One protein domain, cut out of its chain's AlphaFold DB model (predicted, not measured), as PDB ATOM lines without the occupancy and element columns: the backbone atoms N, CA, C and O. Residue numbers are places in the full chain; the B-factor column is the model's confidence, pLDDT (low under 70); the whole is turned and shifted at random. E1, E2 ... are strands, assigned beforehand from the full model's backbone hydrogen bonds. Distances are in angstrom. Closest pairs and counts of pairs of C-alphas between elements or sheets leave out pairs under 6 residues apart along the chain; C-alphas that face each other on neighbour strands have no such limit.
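Overview. This is residues 406 to 518 and 538 to 550 of the 740 residues of an uncharacterized protein of Bremia lactucae (UniProt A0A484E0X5). Two strongly twisted sheets stack face to face as a sandwich, with E1, E8, E5 and E6 in one layer and E2, E3, E4 and E7 in the other. The E5 to E6 link reaches toward one end of the long axis, and residues 452 to 474, with no named element, loop round the other end. The printed part has 126 residues, with eight named strands, E1 to E8 along the chain, and no named helix: the class is all strand. Both sheets are antiparallel, in the orders E1 - E8 - E5 - E6 and E2 - E3 - E4 - E7; the whole is compact, with a radius of gyration of the C-alphas of 14.7 A and spans of 49 by 28 by 20 A.

Arrangement. E1, residues 406 to 415, is an edge strand antiparallel to E8, residues 538 to 549; N 408 and O 544 are 2.8 A apart, within hydrogen-bond range. E8 is antiparallel to E5, residues 475 to 485, with N 481 and O 543 at 2.8 A. E5 and E6, residues 493 to 503, form a hairpin, with N 478 and O 500 at 2.8 A. E2, residues 421 to 428, E3, residues 431 to 437, and E4, residues 445 to 451, are a meander, each the antiparallel neighbour of the one before; N 433 and O 426 are 2.8 A apart, N 434 and O 448 3.0 A. E7, residues 513 to 516, is antiparallel to E4, with N 515 and O 445 at 2.8 A. Between the sheets, the closest C-alphas of E6 and E7, Val 498 and Leu 515, are 6.8 A apart.

Along the chain. E1 begins at C-alpha 406 (5.335, 51.246, 34.826) and is 25.1 A long; E5 measures 30.6 A, E6 31.6 A, and E8, ending at C-alpha 549 (0.453, 59.200, 29.615), 32.9 A.

Size, cuts and confidence. Residues 519 to 537 are not printed, and C-alphas 518 and 538 are 15.1 A apart across the cut. The link E4 to E5 is long. Mean pLDDT of the printed part is 80.6; 24 residues are under 70, among them 416 to 420 and 486 to 492.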
ATOM      1  N   MET A 406       5.429  52.631  34.379       87.62
ATOM      2  CA  MET A 406       5.335  51.246  34.826       87.62
ATOM      3  C   MET A 406       6.534  50.465  34.288       87.62
ATOM      4  O   MET A 406       6.886  50.571  33.114       87.62
ATOM      5  N   GLU A 407       7.165  49.677  35.150       83.88
ATOM      6  CA  GLU A 407       8.231  48.746  34.786       83.88
ATOM      7  C   GLU A 407       7.730  47.333  35.075       83.88
ATOM      8  O   GLU A 407       7.152  47.083  36.134       83.88
ATOM      9  N   ARG A 408       7.885  46.436  34.100       82.06
ATOM     10  CA  ARG A 408       7.543  45.022  34.208       82.06
ATOM     11  C   ARG A 408       8.833  44.230  34.365       82.06
ATOM     12  O   ARG A 408       9.740  44.311  33.528       82.06
ATOM     13  N   GLU A 409       8.901  43.496  35.466       80.44
ATOM     14  CA  GLU A 409       9.899  42.457  35.706       80.44
ATOM     15  C   GLU A 409       9.749  41.331  34.662       80.44
ATOM     16  O   GLU A 409       8.750  41.322  33.940       80.44
ATOM     17  N   PRO A 410      10.740  40.433  34.502       80.50
ATOM     18  CA  PRO A 410      10.668  39.380  33.495       80.50
ATOM     19  C   PRO A 410       9.450  38.474  33.716       80.50
ATOM     20  O   PRO A 410       9.376  37.765  34.716       80.50
ATOM     21  N   VAL A 411       8.503  38.504  32.780       82.69
ATOM     22  CA  VAL A 411       7.369  37.576  32.726       82.69
ATOM     23  C   VAL A 411       7.745  36.461  31.763       82.69
ATOM     24  O   VAL A 411       7.925  36.720  30.573       82.69
ATOM     25  N   GLU A 412       7.888  35.244  32.275       83.38
ATOM     26  CA  GLU A 412       8.112  34.042  31.470       83.38
ATOM     27  C   GLU A 412       6.775  33.387  31.137       83.38
ATOM     28  O   GLU A 412       5.927  33.203  32.008       83.38
ATOM     29  N   LEU A 413       6.587  33.077  29.857       82.31
ATOM     30  CA  LEU A 413       5.390  32.461  29.309       82.31
ATOM     31  C   LEU A 413       5.789  31.206  28.540       82.31
ATOM     32  O   LEU A 413       6.671  31.240  27.676       82.31
ATOM     33  N   GLU A 414       5.116  30.107  28.861       75.69
ATOM     34  CA  GLU A 414       5.218  28.835  28.156       75.69
ATOM     35  C   GLU A 414       3.956  28.644  27.319       75.69
ATOM     36  O   GLU A 414       2.841  28.897  27.778       75.69
ATOM     37  N   VAL A 415       4.139  28.249  26.065       73.31
ATOM     38  CA  VAL A 415       3.106  28.259  25.030       73.31
ATOM     39  C   VAL A 415       3.045  26.879  24.388       73.31
ATOM     40  O   VAL A 415       4.085  26.262  24.152       73.31
ATOM     41  N   LYS A 416       1.838  26.385  24.100       68.38
ATOM     42  CA  LYS A 416       1.615  25.098  23.423       68.38
ATOM     43  C   LYS A 416       1.299  25.303  21.944       68.38
ATOM     44  O   LYS A 416       0.744  26.328  21.557       68.38
ATOM     45  N   SER A 417       1.664  24.322  21.120       60.84
ATOM     46  CA  SER A 417       1.385  24.355  19.682       60.84
ATOM     47  C   SER A 417      -0.109  24.169  19.391       60.84
ATOM     48  O   SER A 417      -0.810  23.489  20.137       60.84
ATOM     49  N   GLY A 418      -0.595  24.779  18.306       56.41
ATOM     50  CA  GLY A 418      -1.993  24.720  17.859       56.41
ATOM     51  C   GLY A 418      -2.944  25.732  18.512       56.41
ATOM     52  O   GLY A 418      -3.955  26.080  17.907       56.41
ATOM     53  N   GLU A 419      -2.616  26.260  19.691       59.19
ATOM     54  CA  GLU A 419      -3.425  27.259  20.399       59.19
ATOM     55  C   GLU A 419      -2.785  28.654  20.279       59.19
ATOM     56  O   GLU A 419      -1.668  28.884  20.750       59.19
ATOM     57  N   GLY A 420      -3.501  29.604  19.663       62.97
ATOM     58  CA  GLY A 420      -3.085  31.008  19.518       62.97
ATOM     59  C   GLY A 420      -3.178  31.770  20.841       62.97
ATOM     60  O   GLY A 420      -4.069  32.597  21.034       62.97
ATOM     61  N   ASN A 421      -2.296  31.432  21.780       76.88
ATOM     62  CA  ASN A 421      -2.415  31.793  23.188       76.88
ATOM     63  C   ASN A 421      -2.314  33.312  23.425       76.88
ATOM     64  O   ASN A 421      -1.364  33.973  22.990       76.88
ATOM     65  N   LEU A 422      -3.298  33.841  24.160       86.12
ATOM     66  CA  LEU A 422      -3.431  35.250  24.530       86.12
ATOM     67  C   LEU A 422      -2.939  35.479  25.962       86.12
ATOM     68  O   LEU A 422      -3.386  34.806  26.890       86.12
ATOM     69  N   PHE A 423      -2.069  36.472  26.161       87.69
ATOM     70  CA  PHE A 423      -1.531  36.816  27.480       87.69
ATOM     71  C   PHE A 423      -1.548  38.327  27.723       87.69
ATOM     72  O   PHE A 423      -1.190  39.114  26.847       87.69
ATOM     73  N   THR A 424      -1.892  38.752  28.939       89.62
ATOM     74  CA  THR A 424      -1.874  40.170  29.334       89.62
ATOM     75  C   THR A 424      -0.549  40.530  30.004       89.62
ATOM     76  O   THR A 424      -0.272  40.106  31.122       89.62
ATOM     77  N   LEU A 425       0.273  41.356  29.344       87.00
ATOM     78  CA  LEU A 425       1.561  41.813  29.893       87.00
ATOM     79  C   LEU A 425       1.423  43.001  30.855       87.00
ATOM     80  O   LEU A 425       2.252  43.189  31.750       87.00
ATOM     81  N   LEU A 426       0.438  43.873  30.624       88.69
ATOM     82  CA  LEU A 426       0.357  45.173  31.289       88.69
ATOM     83  C   LEU A 426      -1.082  45.689  31.351       88.69
ATOM     84  O   LEU A 426      -1.621  46.170  30.360       88.69
ATOM     85  N   GLU A 427      -1.662  45.660  32.544       91.00
ATOM     86  CA  GLU A 427      -2.932  46.325  32.853       91.00
ATOM     87  C   GLU A 427      -2.709  47.771  33.312       91.00
ATOM     88  O   GLU A 427      -1.754  48.049  34.049       91.00
ATOM     89  N   PHE A 428      -3.594  48.683  32.902       91.19
ATOM     90  CA  PHE A 428      -3.618  50.079  33.342       91.19
ATOM     91  C   PHE A 428      -5.037  50.667  33.219       91.19
ATOM     92  O   PHE A 428      -5.577  50.832  32.126       91.19
ATOM     93  N   GLY A 429      -5.662  50.997  34.354       88.69
ATOM     94  CA  GLY A 429      -7.061  51.436  34.375       88.69
ATOM     95  C   GLY A 429      -7.990  50.382  33.768       88.69
ATOM     96  O   GLY A 429      -7.962  49.228  34.183       88.69
ATOM     97  N   ASN A 430      -8.768  50.780  32.761       89.62
ATOM     98  CA  ASN A 430      -9.726  49.911  32.072       89.62
ATOM     99  C   ASN A 430      -9.130  49.236  30.817       89.62
ATOM    100  O   ASN A 430      -9.890  48.745  29.984       89.62
ATOM    101  N   PHE A 431      -7.803  49.254  30.639       92.38
ATOM    102  CA  PHE A 431      -7.125  48.755  29.440       92.38
ATOM    103  C   PHE A 431      -6.062  47.704  29.764       92.38
ATOM    104  O   PHE A 431      -5.391  47.752  30.799       92.38
ATOM    105  N   GLN A 432      -5.863  46.793  28.814       92.38
ATOM    106  CA  GLN A 432      -4.825  45.772  28.835       92.38
ATOM    107  C   GLN A 432      -3.968  45.865  27.568       92.38
ATOM    108  O   GLN A 432      -4.491  45.960  26.455       92.38
ATOM    109  N   LEU A 433      -2.644  45.800  27.733       92.19
ATOM    110  CA  LEU A 433      -1.728  45.413  26.661       92.19
ATOM    111  C   LEU A 433      -1.659  43.890  26.645       92.19
ATOM    112  O   LEU A 433      -1.065  43.271  27.536       92.19
ATOM    113  N   GLN A 434      -2.283  43.317  25.624       92.00
ATOM    114  CA  GLN A 434      -2.248  41.893  25.346       92.00
ATOM    115  C   GLN A 434      -1.191  41.577  24.298       92.00
ATOM    116  O   GLN A 434      -0.910  42.389  23.413       92.00
ATOM    117  N   ILE A 435      -0.649  40.371  24.384       89.94
ATOM    118  CA  ILE A 435       0.135  39.733  23.336       89.94
ATOM    119  C   ILE A 435      -0.527  38.435  22.890       89.94
ATOM    120  O   ILE A 435      -1.271  37.809  23.647       89.94
ATOM    121  N   ARG A 436      -0.198  38.031  21.668       86.69
ATOM    122  CA  ARG A 436      -0.489  36.717  21.101       86.69
ATOM    123  C   ARG A 436       0.825  36.097  20.644       86.69
ATOM    124  O   ARG A 436       1.647  36.793  20.044       86.69
ATOM    125  N   ILE A 437       1.028  34.820  20.948       81.31
ATOM    126  CA  ILE A 437       2.204  34.054  20.518       81.31
ATOM    127  C   ILE A 437       1.692  32.866  19.710       81.31
ATOM    128  O   ILE A 437       1.112  31.944  20.278       81.31
ATOM    129  N   ASP A 438       1.901  32.892  18.394       73.06
ATOM    130  CA  ASP A 438       1.542  31.778  17.515       73.06
ATOM    131  C   ASP A 438       2.771  30.888  17.292       73.06
ATOM    132  O   ASP A 438       3.799  31.341  16.777       73.06
ATOM    133  N   ILE A 439       2.685  29.608  17.668       64.81
ATOM    134  CA  ILE A 439       3.772  28.650  17.420       64.81
ATOM    135  C   ILE A 439       3.699  28.155  15.977       64.81
ATOM    136  O   ILE A 439       3.043  27.167  15.657       64.81
ATOM    137  N   VAL A 440       4.422  28.867  15.121       63.38
ATOM    138  CA  VAL A 440       4.739  28.515  13.730       63.38
ATOM    139  C   VAL A 440       6.268  28.551  13.565       63.38
ATOM    140  O   VAL A 440       6.963  29.029  14.463       63.38
ATOM    141  N   ASP A 441       6.823  28.104  12.435       54.25
ATOM    142  CA  ASP A 441       8.284  28.057  12.210       54.25
ATOM    143  C   ASP A 441       9.010  29.405  12.404       54.25
ATOM    144  O   ASP A 441      10.165  29.444  12.838       54.25
ATOM    145  N   GLU A 442       8.328  30.517  12.112       58.41
ATOM    146  CA  GLU A 442       8.833  31.885  12.304       58.41
ATOM    147  C   GLU A 442       8.520  32.462  13.701       58.41
ATOM    148  O   GLU A 442       9.114  33.469  14.090       58.41
ATOM    149  N   MET A 443       7.615  31.811  14.444       66.62
ATOM    150  CA  MET A 443       7.076  32.165  15.766       66.62
ATOM    151  C   MET A 443       6.784  33.669  15.961       66.62
ATOM    152  O   MET A 443       7.401  34.312  16.820       66.62
ATOM    153  N   PRO A 444       5.870  34.258  15.160       73.81
ATOM    154  CA  PRO A 444       5.518  35.667  15.277       73.81
ATOM    155  C   PRO A 444       4.883  35.961  16.641       73.81
ATOM    156  O   PRO A 444       4.083  35.187  17.173       73.81
ATOM    157  N   ILE A 445       5.235  37.120  17.197       84.19
ATOM    158  CA  ILE A 445       4.645  37.625  18.436       84.19
ATOM    159  C   ILE A 445       3.936  38.927  18.095       84.19
ATOM    160  O   ILE A 445       4.567  39.865  17.603       84.19
ATOM    161  N   LEU A 446       2.636  38.981  18.368       88.19
ATOM    162  CA  LEU A 446       1.769  40.127  18.098       88.19
ATOM    163  C   LEU A 446       1.370  40.809  19.411       88.19
ATOM    164  O   LEU A 446       1.393  40.188  20.474       88.19
ATOM    165  N   TRP A 447       0.971  42.079  19.350       91.44
ATOM    166  CA  TRP A 447       0.434  42.826  20.493       91.44
ATOM    167  C   TRP A 447      -0.760  43.704  20.101       91.44
ATOM    168  O   TRP A 447      -0.846  44.167  18.965       91.44
ATOM    169  N   ARG A 448      -1.671  43.952  21.052       92.25
ATOM    170  CA  ARG A 448      -2.799  44.891  20.913       92.25
ATOM    171  C   ARG A 448      -3.080  45.632  22.220       92.25
ATOM    172  O   ARG A 448      -2.671  45.188  23.295       92.25
ATOM    173  N   ILE A 449      -3.829  46.732  22.132       92.81
ATOM    174  CA  ILE A 449      -4.455  47.396  23.287       92.81
ATOM    175  C   ILE A 449      -5.971  47.238  23.188       92.81
ATOM    176  O   ILE A 449      -6.562  47.641  22.186       92.81
ATOM    177  N   ILE A 450      -6.585  46.693  24.236       91.31
ATOM    178  CA  ILE A 450      -8.020  46.385  24.319       91.31
ATOM    179  C   ILE A 450      -8.569  46.788  25.699       91.31
ATOM    180  O   ILE A 450      -7.809  46.874  26.669       91.31
ATOM    181  N   ARG A 451      -9.871  47.086  25.806       90.19
ATOM    182  CA  ARG A 451     -10.530  47.357  27.098       90.19
ATOM    183  C   ARG A 451     -10.733  46.060  27.886       90.19
ATOM    184  O   ARG A 451     -11.197  45.073  27.325       90.19
ATOM    185  N   SER A 452     -10.526  46.087  29.204       88.81
ATOM    186  CA  SER A 452     -10.804  44.957  30.116       88.81
ATOM    187  C   SER A 452     -12.290  44.561  30.177       88.81
ATOM    188  O   SER A 452     -12.625  43.513  30.716       88.81
ATOM    189  N   SER A 453     -13.183  45.404  29.649       87.62
ATOM    190  CA  SER A 453     -14.625  45.159  29.520       87.62
ATOM    191  C   SER A 453     -15.057  44.770  28.099       87.62
ATOM    192  O   SER A 453     -16.249  44.791  27.804       87.62
ATOM    193  N   SER A 454     -14.112  44.508  27.190       86.81
ATOM    194  CA  SER A 454     -14.415  44.121  25.809       86.81
ATOM    195  C   SER A 454     -14.958  42.688  25.741       86.81
ATOM    196  O   SER A 454     -14.371  41.802  26.369       86.81
ATOM    197  N   PRO A 455     -16.004  42.400  24.943       85.12
ATOM    198  CA  PRO A 455     -16.442  41.024  24.705       85.12
ATOM    199  C   PRO A 455     -15.379  40.191  23.968       85.12
ATOM    200  O   PRO A 455     -15.358  38.972  24.107       85.12
ATOM    201  N   GLN A 456     -14.467  40.836  23.232       85.88
ATOM    202  CA  GLN A 456     -13.397  40.181  22.470       85.88
ATOM    203  C   GLN A 456     -12.073  40.066  23.253       85.88
ATOM    204  O   GLN A 456     -11.043  39.685  22.697       85.88
ATOM    205  N   LEU A 457     -12.078  40.358  24.564       83.12
ATOM    206  CA  LEU A 457     -10.887  40.296  25.423       83.12
ATOM    207  C   LEU A 457     -10.161  38.940  25.353       83.12
ATOM    208  O   LEU A 457      -8.935  38.897  25.449       83.12
ATOM    209  N   LEU A 458     -10.915  37.850  25.181       83.69
ATOM    210  CA  LEU A 458     -10.412  36.474  25.141       83.69
ATOM    211  C   LEU A 458     -10.419  35.854  23.730       83.69
ATOM    212  O   LEU A 458     -10.139  34.665  23.603       83.69
ATOM    213  N   THR A 459     -10.727  36.621  22.677       82.50
ATOM    214  CA  THR A 459     -10.693  36.138  21.283       82.50
ATOM    215  C   THR A 459      -9.606  36.836  20.468       82.50
ATOM    216  O   THR A 459      -9.079  37.883  20.852       82.50
ATOM    217  N   SER A 460      -9.249  36.249  19.326       81.12
ATOM    218  CA  SER A 460      -8.265  36.789  18.380       81.12
ATOM    219  C   SER A 460      -8.714  38.057  17.655       81.12
ATOM    220  O   SER A 460      -7.906  38.667  16.956       81.12
ATOM    221  N   ASP A 461      -9.978  38.437  17.778       83.56
ATOM    222  CA  ASP A 461     -10.651  39.286  16.797       83.56
ATOM    223  C   ASP A 461     -10.521  40.786  17.156       83.56
ATOM    224  O   ASP A 461     -10.088  41.120  18.268       83.56
ATOM    225  N   PRO A 462     -10.779  41.720  16.220       81.62
ATOM    226  CA  PRO A 462     -10.736  43.153  16.499       81.62
ATOM    227  C   PRO A 462     -12.083  43.687  17.026       81.62
ATOM    228  O   PRO A 462     -13.121  43.570  16.379       81.62
ATOM    229  N   ASP A 463     -12.051  44.333  18.193       83.38
ATOM    230  CA  ASP A 463     -13.221  44.901  18.871       83.38
ATOM    231  C   ASP A 463     -13.767  46.160  18.168       83.38
ATOM    232  O   ASP A 463     -13.140  47.226  18.206       83.38
ATOM    233  N   ASP A 464     -14.966  46.043  17.583       71.19
ATOM    234  CA  ASP A 464     -15.719  47.078  16.849       71.19
ATOM    235  C   ASP A 464     -16.290  48.206  17.747       71.19
ATOM    236  O   ASP A 464     -17.407  48.700  17.564       71.19
ATOM    237  N   CYS A 465     -15.524  48.659  18.745       65.44
ATOM    238  CA  CYS A 465     -15.894  49.770  19.623       65.44
ATOM    239  C   CYS A 465     -15.957  51.110  18.863       65.44
ATOM    240  O   CYS A 465     -14.995  51.880  18.832       65.44
ATOM    241  N   THR A 466     -17.134  51.438  18.328       65.75
ATOM    242  CA  THR A 466     -17.446  52.736  17.701       65.75
ATOM    243  C   THR A 466     -17.271  53.921  18.660       65.75
ATOM    244  O   THR A 466     -16.819  54.995  18.258       65.75
ATOM    245  N   ALA A 467     -17.583  53.730  19.946       63.09
ATOM    246  CA  ALA A 467     -17.544  54.766  20.974       63.09
ATOM    247  C   ALA A 467     -16.205  54.798  21.739       63.09
ATOM    248  O   ALA A 467     -16.092  54.246  22.837       63.09
ATOM    249  N   LEU A 468     -15.201  55.486  21.176       74.19
ATOM    250  CA  LEU A 468     -13.956  55.864  21.876       74.19
ATOM    251  C   LEU A 468     -13.914  57.340  22.328       74.19
ATOM    252  O   LEU A 468     -12.983  57.730  23.024       74.19
ATOM    253  N   ASP A 469     -14.894  58.180  21.970       67.69
ATOM    254  CA  ASP A 469     -14.901  59.613  22.345       67.69
ATOM    255  C   ASP A 469     -15.041  59.860  23.869       67.69
ATOM    256  O   ASP A 469     -14.787  60.970  24.337       67.69
ATOM    257  N   THR A 470     -15.414  58.838  24.648       76.12
ATOM    258  CA  THR A 470     -15.431  58.852  26.123       76.12
ATOM    259  C   THR A 470     -14.081  58.534  26.765       76.12
ATOM    260  O   THR A 470     -13.915  58.759  27.964       76.12
ATOM    261  N   ASP A 471     -13.130  57.983  26.008       82.19
ATOM    262  CA  ASP A 471     -11.889  57.447  26.563       82.19
ATOM    263  C   ASP A 471     -10.803  58.533  26.663       82.19
ATOM    264  O   ASP A 471     -10.747  59.462  25.848       82.19
ATOM    265  N   PRO A 472      -9.894  58.439  27.652       81.88
ATOM    266  CA  PRO A 472      -8.740  59.325  27.708       81.88
ATOM    267  C   PRO A 472      -7.883  59.149  26.448       81.88
ATOM    268  O   PRO A 472      -7.642  58.032  25.992       81.88
ATOM    269  N   GLN A 473      -7.367  60.249  25.896       87.00
ATOM    270  CA  GLN A 473      -6.536  60.238  24.682       87.00
ATOM    271  C   GLN A 473      -5.096  59.813  25.012       87.00
ATOM    272  O   GLN A 473      -4.136  60.552  24.783       87.00
ATOM    273  N   PHE A 474      -4.950  58.632  25.615       90.69
ATOM    274  CA  PHE A 474      -3.703  58.178  26.212       90.69
ATOM    275  C   PHE A 474      -2.672  57.727  25.170       90.69
ATOM    276  O   PHE A 474      -2.990  57.294  24.059       90.69
ATOM    277  N   TRP A 475      -1.400  57.850  25.545       92.06
ATOM    278  CA  TRP A 475      -0.246  57.484  24.724       92.06
ATOM    279  C   TRP A 475       0.652  56.522  25.498       92.06
ATOM    280  O   TRP A 475       1.064  56.838  26.618       92.06
ATOM    281  N   ILE A 476       1.019  55.397  24.881       91.00
ATOM    282  CA  ILE A 476       2.042  54.489  25.418       91.00
ATOM    283  C   ILE A 476       3.337  54.708  24.646       91.00
ATOM    284  O   ILE A 476       3.355  54.687  23.416       91.00
ATOM    285  N   ARG A 477       4.440  54.882  25.371       88.81
ATOM    286  CA  ARG A 477       5.800  54.855  24.826       88.81
ATOM    287  C   ARG A 477       6.657  53.952  25.692       88.81
ATOM    288  O   ARG A 477       6.925  54.280  26.847       88.81
ATOM    289  N   GLY A 478       7.090  52.828  25.136       83.50
ATOM    290  CA  GLY A 478       7.852  51.821  25.860       83.50
ATOM    291  C   GLY A 478       9.082  51.311  25.125       83.50
ATOM    292  O   GLY A 478       9.263  51.517  23.923       83.50
ATOM    293  N   GLN A 479       9.932  50.632  25.886       82.56
ATOM    294  CA  GLN A 479      10.976  49.743  25.385       82.56
ATOM    295  C   GLN A 479      10.799  48.397  26.078       82.56
ATOM    296  O   GLN A 479      10.663  48.354  27.302       82.56
ATOM    297  N   MET A 480      10.787  47.317  25.305       83.69
ATOM    298  CA  MET A 480      10.619  45.964  25.816       83.69
ATOM    299  C   MET A 480      11.660  45.042  25.199       83.69
ATOM    300  O   MET A 480      11.828  45.009  23.984       83.69
ATOM    301  N   LYS A 481      12.348  44.287  26.050       82.12
ATOM    302  CA  LYS A 481      13.187  43.170  25.637       82.12
ATOM    303  C   LYS A 481      12.303  41.934  25.551       82.12
ATOM    304  O   LYS A 481      11.582  41.630  26.504       82.12
ATOM    305  N   VAL A 482      12.360  41.261  24.410       81.69
ATOM    306  CA  VAL A 482      11.689  39.987  24.155       81.69
ATOM    307  C   VAL A 482      12.776  38.954  23.906       81.69
ATOM    308  O   VAL A 482      13.572  39.095  22.975       81.69
ATOM    309  N   LYS A 483      12.831  37.935  24.756       82.62
ATOM    310  CA  LYS A 483      13.693  36.765  24.594       82.62
ATOM    311  C   LYS A 483      12.791  35.577  24.289       82.62
ATOM    312  O   LYS A 483      11.863  35.342  25.052       82.62
ATOM    313  N   TYR A 484      13.029  34.840  23.212       78.88
ATOM    314  CA  TYR A 484      12.210  33.679  22.864       78.88
ATOM    315  C   TYR A 484      13.047  32.530  22.309       78.88
ATOM    316  O   TYR A 484      14.119  32.747  21.742       78.88
ATOM    317  N   TRP A 485      12.553  31.307  22.474       75.25
ATOM    318  CA  TRP A 485      13.188  30.093  21.963       75.25
ATOM    319  C   TRP A 485      12.342  29.527  20.827       75.25
ATOM    320  O   TRP A 485      11.137  29.334  20.989       75.25
ATOM    321  N   ARG A 486      12.962  29.283  19.667       67.25
ATOM    322  CA  ARG A 486      12.251  28.751  18.494       67.25
ATOM    323  C   ARG A 486      11.879  27.278  18.672       67.25
ATOM    324  O   ARG A 486      12.633  26.504  19.258       67.25
ATOM    325  N   ALA A 487      10.758  26.887  18.066       59.41
ATOM    326  CA  ALA A 487      10.279  25.503  18.004       59.41
ATOM    327  C   ALA A 487      11.098  24.590  17.060       59.41
ATOM    328  O   ALA A 487      10.858  23.385  17.015       59.41
ATOM    329  N   GLN A 488      12.061  25.159  16.321       59.56
ATOM    330  CA  GLN A 488      13.033  24.450  15.482       59.56
ATOM    331  C   GLN A 488      13.927  23.509  16.321       59.56
ATOM    332  O   GLN A 488      14.233  23.846  17.466       59.56
ATOM    333  N   PRO A 489      14.442  22.393  15.760       52.34
ATOM    334  CA  PRO A 489      15.163  21.350  16.513       52.34
ATOM    335  C   PRO A 489      16.448  21.815  17.222       52.34
ATOM    336  O   PRO A 489      16.936  21.134  18.117       52.34
ATOM    337  N   ASN A 490      16.988  22.982  16.860       56.38
ATOM    338  CA  ASN A 490      18.159  23.574  17.512       56.38
ATOM    339  C   ASN A 490      17.802  24.440  18.743       56.38
ATOM    340  O   ASN A 490      18.707  25.016  19.342       56.38
ATOM    341  N   HIS A 491      16.510  24.615  19.063       64.75
ATOM    342  CA  HIS A 491      15.979  25.478  20.134       64.75
ATOM    343  C   HIS A 491      16.656  26.856  20.241       64.75
ATOM    344  O   HIS A 491      16.942  27.357  21.329       64.75
ATOM    345  N   ALA A 492      16.925  27.471  19.085       67.31
ATOM    346  CA  ALA A 492      17.713  28.691  18.993       67.31
ATOM    347  C   ALA A 492      17.108  29.820  19.844       67.31
ATOM    348  O   ALA A 492      15.946  30.202  19.667       67.31
ATOM    349  N   GLU A 493      17.924  30.345  20.756       73.00
ATOM    350  CA  GLU A 493      17.593  31.439  21.662       73.00
ATOM    351  C   GLU A 493      17.749  32.785  20.937       73.00
ATOM    352  O   GLU A 493      18.838  33.140  20.480       73.00
ATOM    353  N   VAL A 494      16.657  33.540  20.812       75.12
ATOM    354  CA  VAL A 494      16.589  34.778  20.028       75.12
ATOM    355  C   VAL A 494      16.217  35.962  20.920       75.12
ATOM    356  O   VAL A 494      15.257  35.911  21.688       75.12
ATOM    357  N   PHE A 495      16.953  37.065  20.777       76.06
ATOM    358  CA  PHE A 495      16.746  38.311  21.520       76.06
ATOM    359  C   PHE A 495      16.312  39.447  20.589       76.06
ATOM    360  O   PHE A 495      16.951  39.683  19.565       76.06
ATOM    361  N   HIS A 496      15.271  40.189  20.971       77.38
ATOM    362  CA  HIS A 496      14.810  41.400  20.288       77.38
ATOM    363  C   HIS A 496      14.621  42.563  21.280       77.38
ATOM    364  O   HIS A 496      13.878  42.453  22.255       77.38
ATOM    365  N   ASP A 497      15.265  43.702  20.999       75.62
ATOM    366  CA  ASP A 497      14.989  44.995  21.640       75.62
ATOM    367  C   ASP A 497      13.863  45.699  20.853       75.62
ATOM    368  O   ASP A 497      14.101  46.257  19.779       75.62
ATOM    369  N   VAL A 498      12.637  45.678  21.379       81.62
ATOM    370  CA  VAL A 498      11.428  46.213  20.732       81.62
ATOM    371  C   VAL A 498      11.070  47.595  21.293       81.62
ATOM    372  O   VAL A 498      11.225  47.874  22.487       81.62
ATOM    373  N   VAL A 499      10.557  48.481  20.436       83.81
ATOM    374  CA  VAL A 499      10.073  49.816  20.815       83.81
ATOM    375  C   VAL A 499       8.574  49.900  20.553       83.81
ATOM    376  O   VAL A 499       8.147  49.849  19.405       83.81
ATOM    377  N   ILE A 500       7.786  50.074  21.613       86.06
ATOM    378  CA  ILE A 500       6.328  50.224  21.524       86.06
ATOM    379  C   ILE A 500       5.979  51.712  21.503       86.06
ATOM    380  O   ILE A 500       6.367  52.460  22.407       86.06
ATOM    381  N   GLU A 501       5.219  52.138  20.496       89.88
ATOM    382  CA  GLU A 501       4.526  53.429  20.471       89.88
ATOM    383  C   GLU A 501       3.058  53.201  20.100       89.88
ATOM    384  O   GLU A 501       2.763  52.617  19.062       89.88
ATOM    385  N   TYR A 502       2.149  53.663  20.957       91.00
ATOM    386  CA  TYR A 502       0.701  53.558  20.779       91.00
ATOM    387  C   TYR A 502       0.052  54.920  21.019       91.00
ATOM    388  O   TYR A 502       0.352  55.583  22.018       91.00
ATOM    389  N   GLN A 503      -0.869  55.305  20.141       90.75
ATOM    390  CA  GLN A 503      -1.771  56.434  20.325       90.75
ATOM    391  C   GLN A 503      -3.203  55.903  20.340       90.75
ATOM    392  O   GLN A 503      -3.682  55.386  19.329       90.75
ATOM    393  N   HIS A 504      -3.915  56.090  21.453       90.31
ATOM    394  CA  HIS A 504      -5.298  55.643  21.547       90.31
ATOM    395  C   HIS A 504      -6.188  56.358  20.518       90.31
ATOM    396  O   HIS A 504      -6.340  57.582  20.539       90.31
ATOM    397  N   CYS A 505      -6.712  55.585  19.566       86.38
ATOM    398  CA  CYS A 505      -7.609  56.026  18.502       86.38
ATOM    399  C   CYS A 505      -8.242  54.817  17.793       86.38
ATOM    400  O   CYS A 505      -7.683  53.720  17.816       86.38
ATOM    401  N   LEU A 506      -9.347  55.040  17.071       84.38
ATOM    402  CA  LEU A 506     -10.068  54.006  16.303       84.38
ATOM    403  C   LEU A 506      -9.173  53.221  15.318       84.38
ATOM    404  O   LEU A 506      -9.459  52.076  15.010       84.38
ATOM    405  N   LYS A 507      -8.071  53.816  14.837       85.62
ATOM    406  CA  LYS A 507      -7.136  53.169  13.894       85.62
ATOM    407  C   LYS A 507      -6.105  52.237  14.547       85.62
ATOM    408  O   LYS A 507      -5.349  51.601  13.824       85.62
ATOM    409  N   GLN A 508      -6.014  52.214  15.877       87.94
ATOM    410  CA  GLN A 508      -5.070  51.372  16.629       87.94
ATOM    411  C   GLN A 508      -5.744  50.572  17.753       87.94
ATOM    412  O   GLN A 508      -5.149  49.635  18.275       87.94
ATOM    413  N   TYR A 509      -6.962  50.926  18.169       90.31
ATOM    414  CA  TYR A 509      -7.705  50.167  19.176       90.31
ATOM    415  C   TYR A 509      -8.023  48.745  18.692       90.31
ATOM    416  O   TYR A 509      -8.461  48.559  17.561       90.31
ATOM    417  N   SER A 510      -7.747  47.755  19.547       89.44
ATOM    418  CA  SER A 510      -7.867  46.309  19.314       89.44
ATOM    419  C   SER A 510      -7.152  45.722  18.084       89.44
ATOM    420  O   SER A 510      -7.167  44.504  17.907       89.44
ATOM    421  N   GLN A 511      -6.491  46.540  17.263       89.62
ATOM    422  CA  GLN A 511      -5.711  46.083  16.118       89.62
ATOM    423  C   GLN A 511      -4.439  45.378  16.593       89.62
ATOM    424  O   GLN A 511      -3.732  45.883  17.471       89.62
ATOM    425  N   TRP A 512      -4.133  44.231  15.988       88.12
ATOM    426  CA  TRP A 512      -2.866  43.539  16.191       88.12
ATOM    427  C   TRP A 512      -1.748  44.232  15.413       88.12
ATOM    428  O   TRP A 512      -1.874  44.482  14.216       88.12
ATOM    429  N   GLY A 513      -0.644  44.522  16.095       86.81
ATOM    430  CA  GLY A 513       0.618  44.915  15.478       86.81
ATOM    431  C   GLY A 513       1.707  43.886  15.760       86.81
ATOM    432  O   GLY A 513       1.691  43.224  16.800       86.81
ATOM    433  N   ASP A 514       2.688  43.787  14.865       85.25
ATOM    434  CA  ASP A 514       3.879  42.972  15.102       85.25
ATOM    435  C   ASP A 514       4.658  43.515  16.311       85.25
ATOM    436  O   ASP A 514       4.958  44.711  16.406       85.25
ATOM    437  N   LEU A 515       4.999  42.628  17.247       82.31
ATOM    438  CA  LEU A 515       5.959  42.895  18.320       82.31
ATOM    439  C   LEU A 515       7.346  42.384  17.918       82.31
ATOM    440  O   LEU A 515       8.349  43.081  18.069       82.31
ATOM    441  N   VAL A 516       7.377  41.165  17.382       76.94
ATOM    442  CA  VAL A 516       8.523  40.562  16.707       76.94
ATOM    443  C   VAL A 516       8.030  40.158  15.317       76.94
ATOM    444  O   VAL A 516       7.170  39.279  15.240       76.94
ATOM    445  N   PRO A 517       8.516  40.795  14.234       66.81
ATOM    446  CA  PRO A 517       8.073  40.461  12.888       66.81
ATOM    447  C   PRO A 517       8.557  39.058  12.485       66.81
ATOM    448  O   PRO A 517       9.605  38.613  12.977       66.81
ATOM    449  N   PRO A 518       7.850  38.378  11.560       62.72
ATOM    450  CA  PRO A 518       8.312  37.121  10.983       62.72
ATOM    451  C   PRO A 518       9.739  37.275  10.445       62.72
ATOM    452  O   PRO A 518      10.068  38.216   9.717       62.72
ATOM    453  N   GLY A 538       6.818  26.489  22.917       67.50
ATOM    454  CA  GLY A 538       7.473  27.782  22.759       67.50
ATOM    455  C   GLY A 538       7.653  28.424  24.130       67.50
ATOM    456  O   GLY A 538       6.722  28.433  24.933       67.50
ATOM    457  N   LYS A 539       8.833  28.982  24.406       76.25
ATOM    458  CA  LYS A 539       9.049  29.823  25.593       76.25
ATOM    459  C   LYS A 539       9.343  31.251  25.165       76.25
ATOM    460  O   LYS A 539      10.060  31.473  24.185       76.25
ATOM    461  N   ALA A 540       8.806  32.216  25.902       80.31
ATOM    462  CA  ALA A 540       9.060  33.633  25.682       80.31
ATOM    463  C   ALA A 540       9.094  34.401  27.012       80.31
ATOM    464  O   ALA A 540       8.200  34.274  27.845       80.31
ATOM    465  N   GLN A 541      10.132  35.212  27.204       84.12
ATOM    466  CA  GLN A 541      10.329  36.080  28.359       84.12
ATOM    467  C   GLN A 541      10.196  37.547  27.925       84.12
ATOM    468  O   GLN A 541      10.917  38.021  27.038       84.12
ATOM    469  N   PHE A 542       9.297  38.276  28.583       84.69
ATOM    470  CA  PHE A 542       8.979  39.676  28.301       84.69
ATOM    471  C   PHE A 542       9.415  40.567  29.459       84.69
ATOM    472  O   PHE A 542       9.045  40.331  30.607       84.69
ATOM    473  N   ARG A 543      10.182  41.623  29.172       83.56
ATOM    474  CA  ARG A 543      10.636  42.586  30.187       83.56
ATOM    475  C   ARG A 543      10.646  43.999  29.619       83.56
ATOM    476  O   ARG A 543      11.415  44.279  28.700       83.56
ATOM    477  N   GLY A 544       9.858  44.920  30.172       82.25
ATOM    478  CA  GLY A 544       9.679  46.242  29.562       82.25
ATOM    479  C   GLY A 544       9.459  47.406  30.521       82.25
ATOM    480  O   GLY A 544       9.052  47.241  31.667       82.25
ATOM    481  N   LYS A 545       9.720  48.609  30.011       84.56
ATOM    482  CA  LYS A 545       9.414  49.894  30.643       84.56
ATOM    483  C   LYS A 545       8.427  50.654  29.778       84.56
ATOM    484  O   LYS A 545       8.629  50.758  28.569       84.56
ATOM    485  N   PHE A 546       7.408  51.227  30.403       88.88
ATOM    486  CA  PHE A 546       6.290  51.871  29.726       88.88
ATOM    487  C   PHE A 546       5.989  53.218  30.377       88.88
ATOM    488  O   PHE A 546       5.682  53.291  31.568       88.88
ATOM    489  N   PHE A 547       6.042  54.285  29.584       92.12
ATOM    490  CA  PHE A 547       5.401  55.548  29.924       92.12
ATOM    491  C   PHE A 547       3.983  55.533  29.351       92.12
ATOM    492  O   PHE A 547       3.822  55.397  28.138       92.12
ATOM    493  N   ILE A 548       2.977  55.644  30.219       93.50
ATOM    494  CA  ILE A 548       1.550  55.554  29.879       93.50
ATOM    495  C   ILE A 548       0.895  56.879  30.263       93.50
ATOM    496  O   ILE A 548       0.385  57.045  31.370       93.50
ATOM    497  N   TRP A 549       0.954  57.853  29.363       93.50
ATOM    498  CA  TRP A 549       0.453  59.200  29.615       93.50
ATOM    499  C   TRP A 549      -1.045  59.268  29.342       93.50
ATOM    500  O   TRP A 549      -1.458  58.977  28.225       93.50
ATOM    501  N   GLY A 550      -1.845  59.692  30.324       90.06
ATOM    502  CA  GLY A 550      -3.308  59.803  30.194       90.06
ATOM    503  C   GLY A 550      -3.809  60.853  29.194       90.06
ATOM    504  O   GLY A 550      -5.003  60.914  28.928       90.06
TER     505      GLY A 550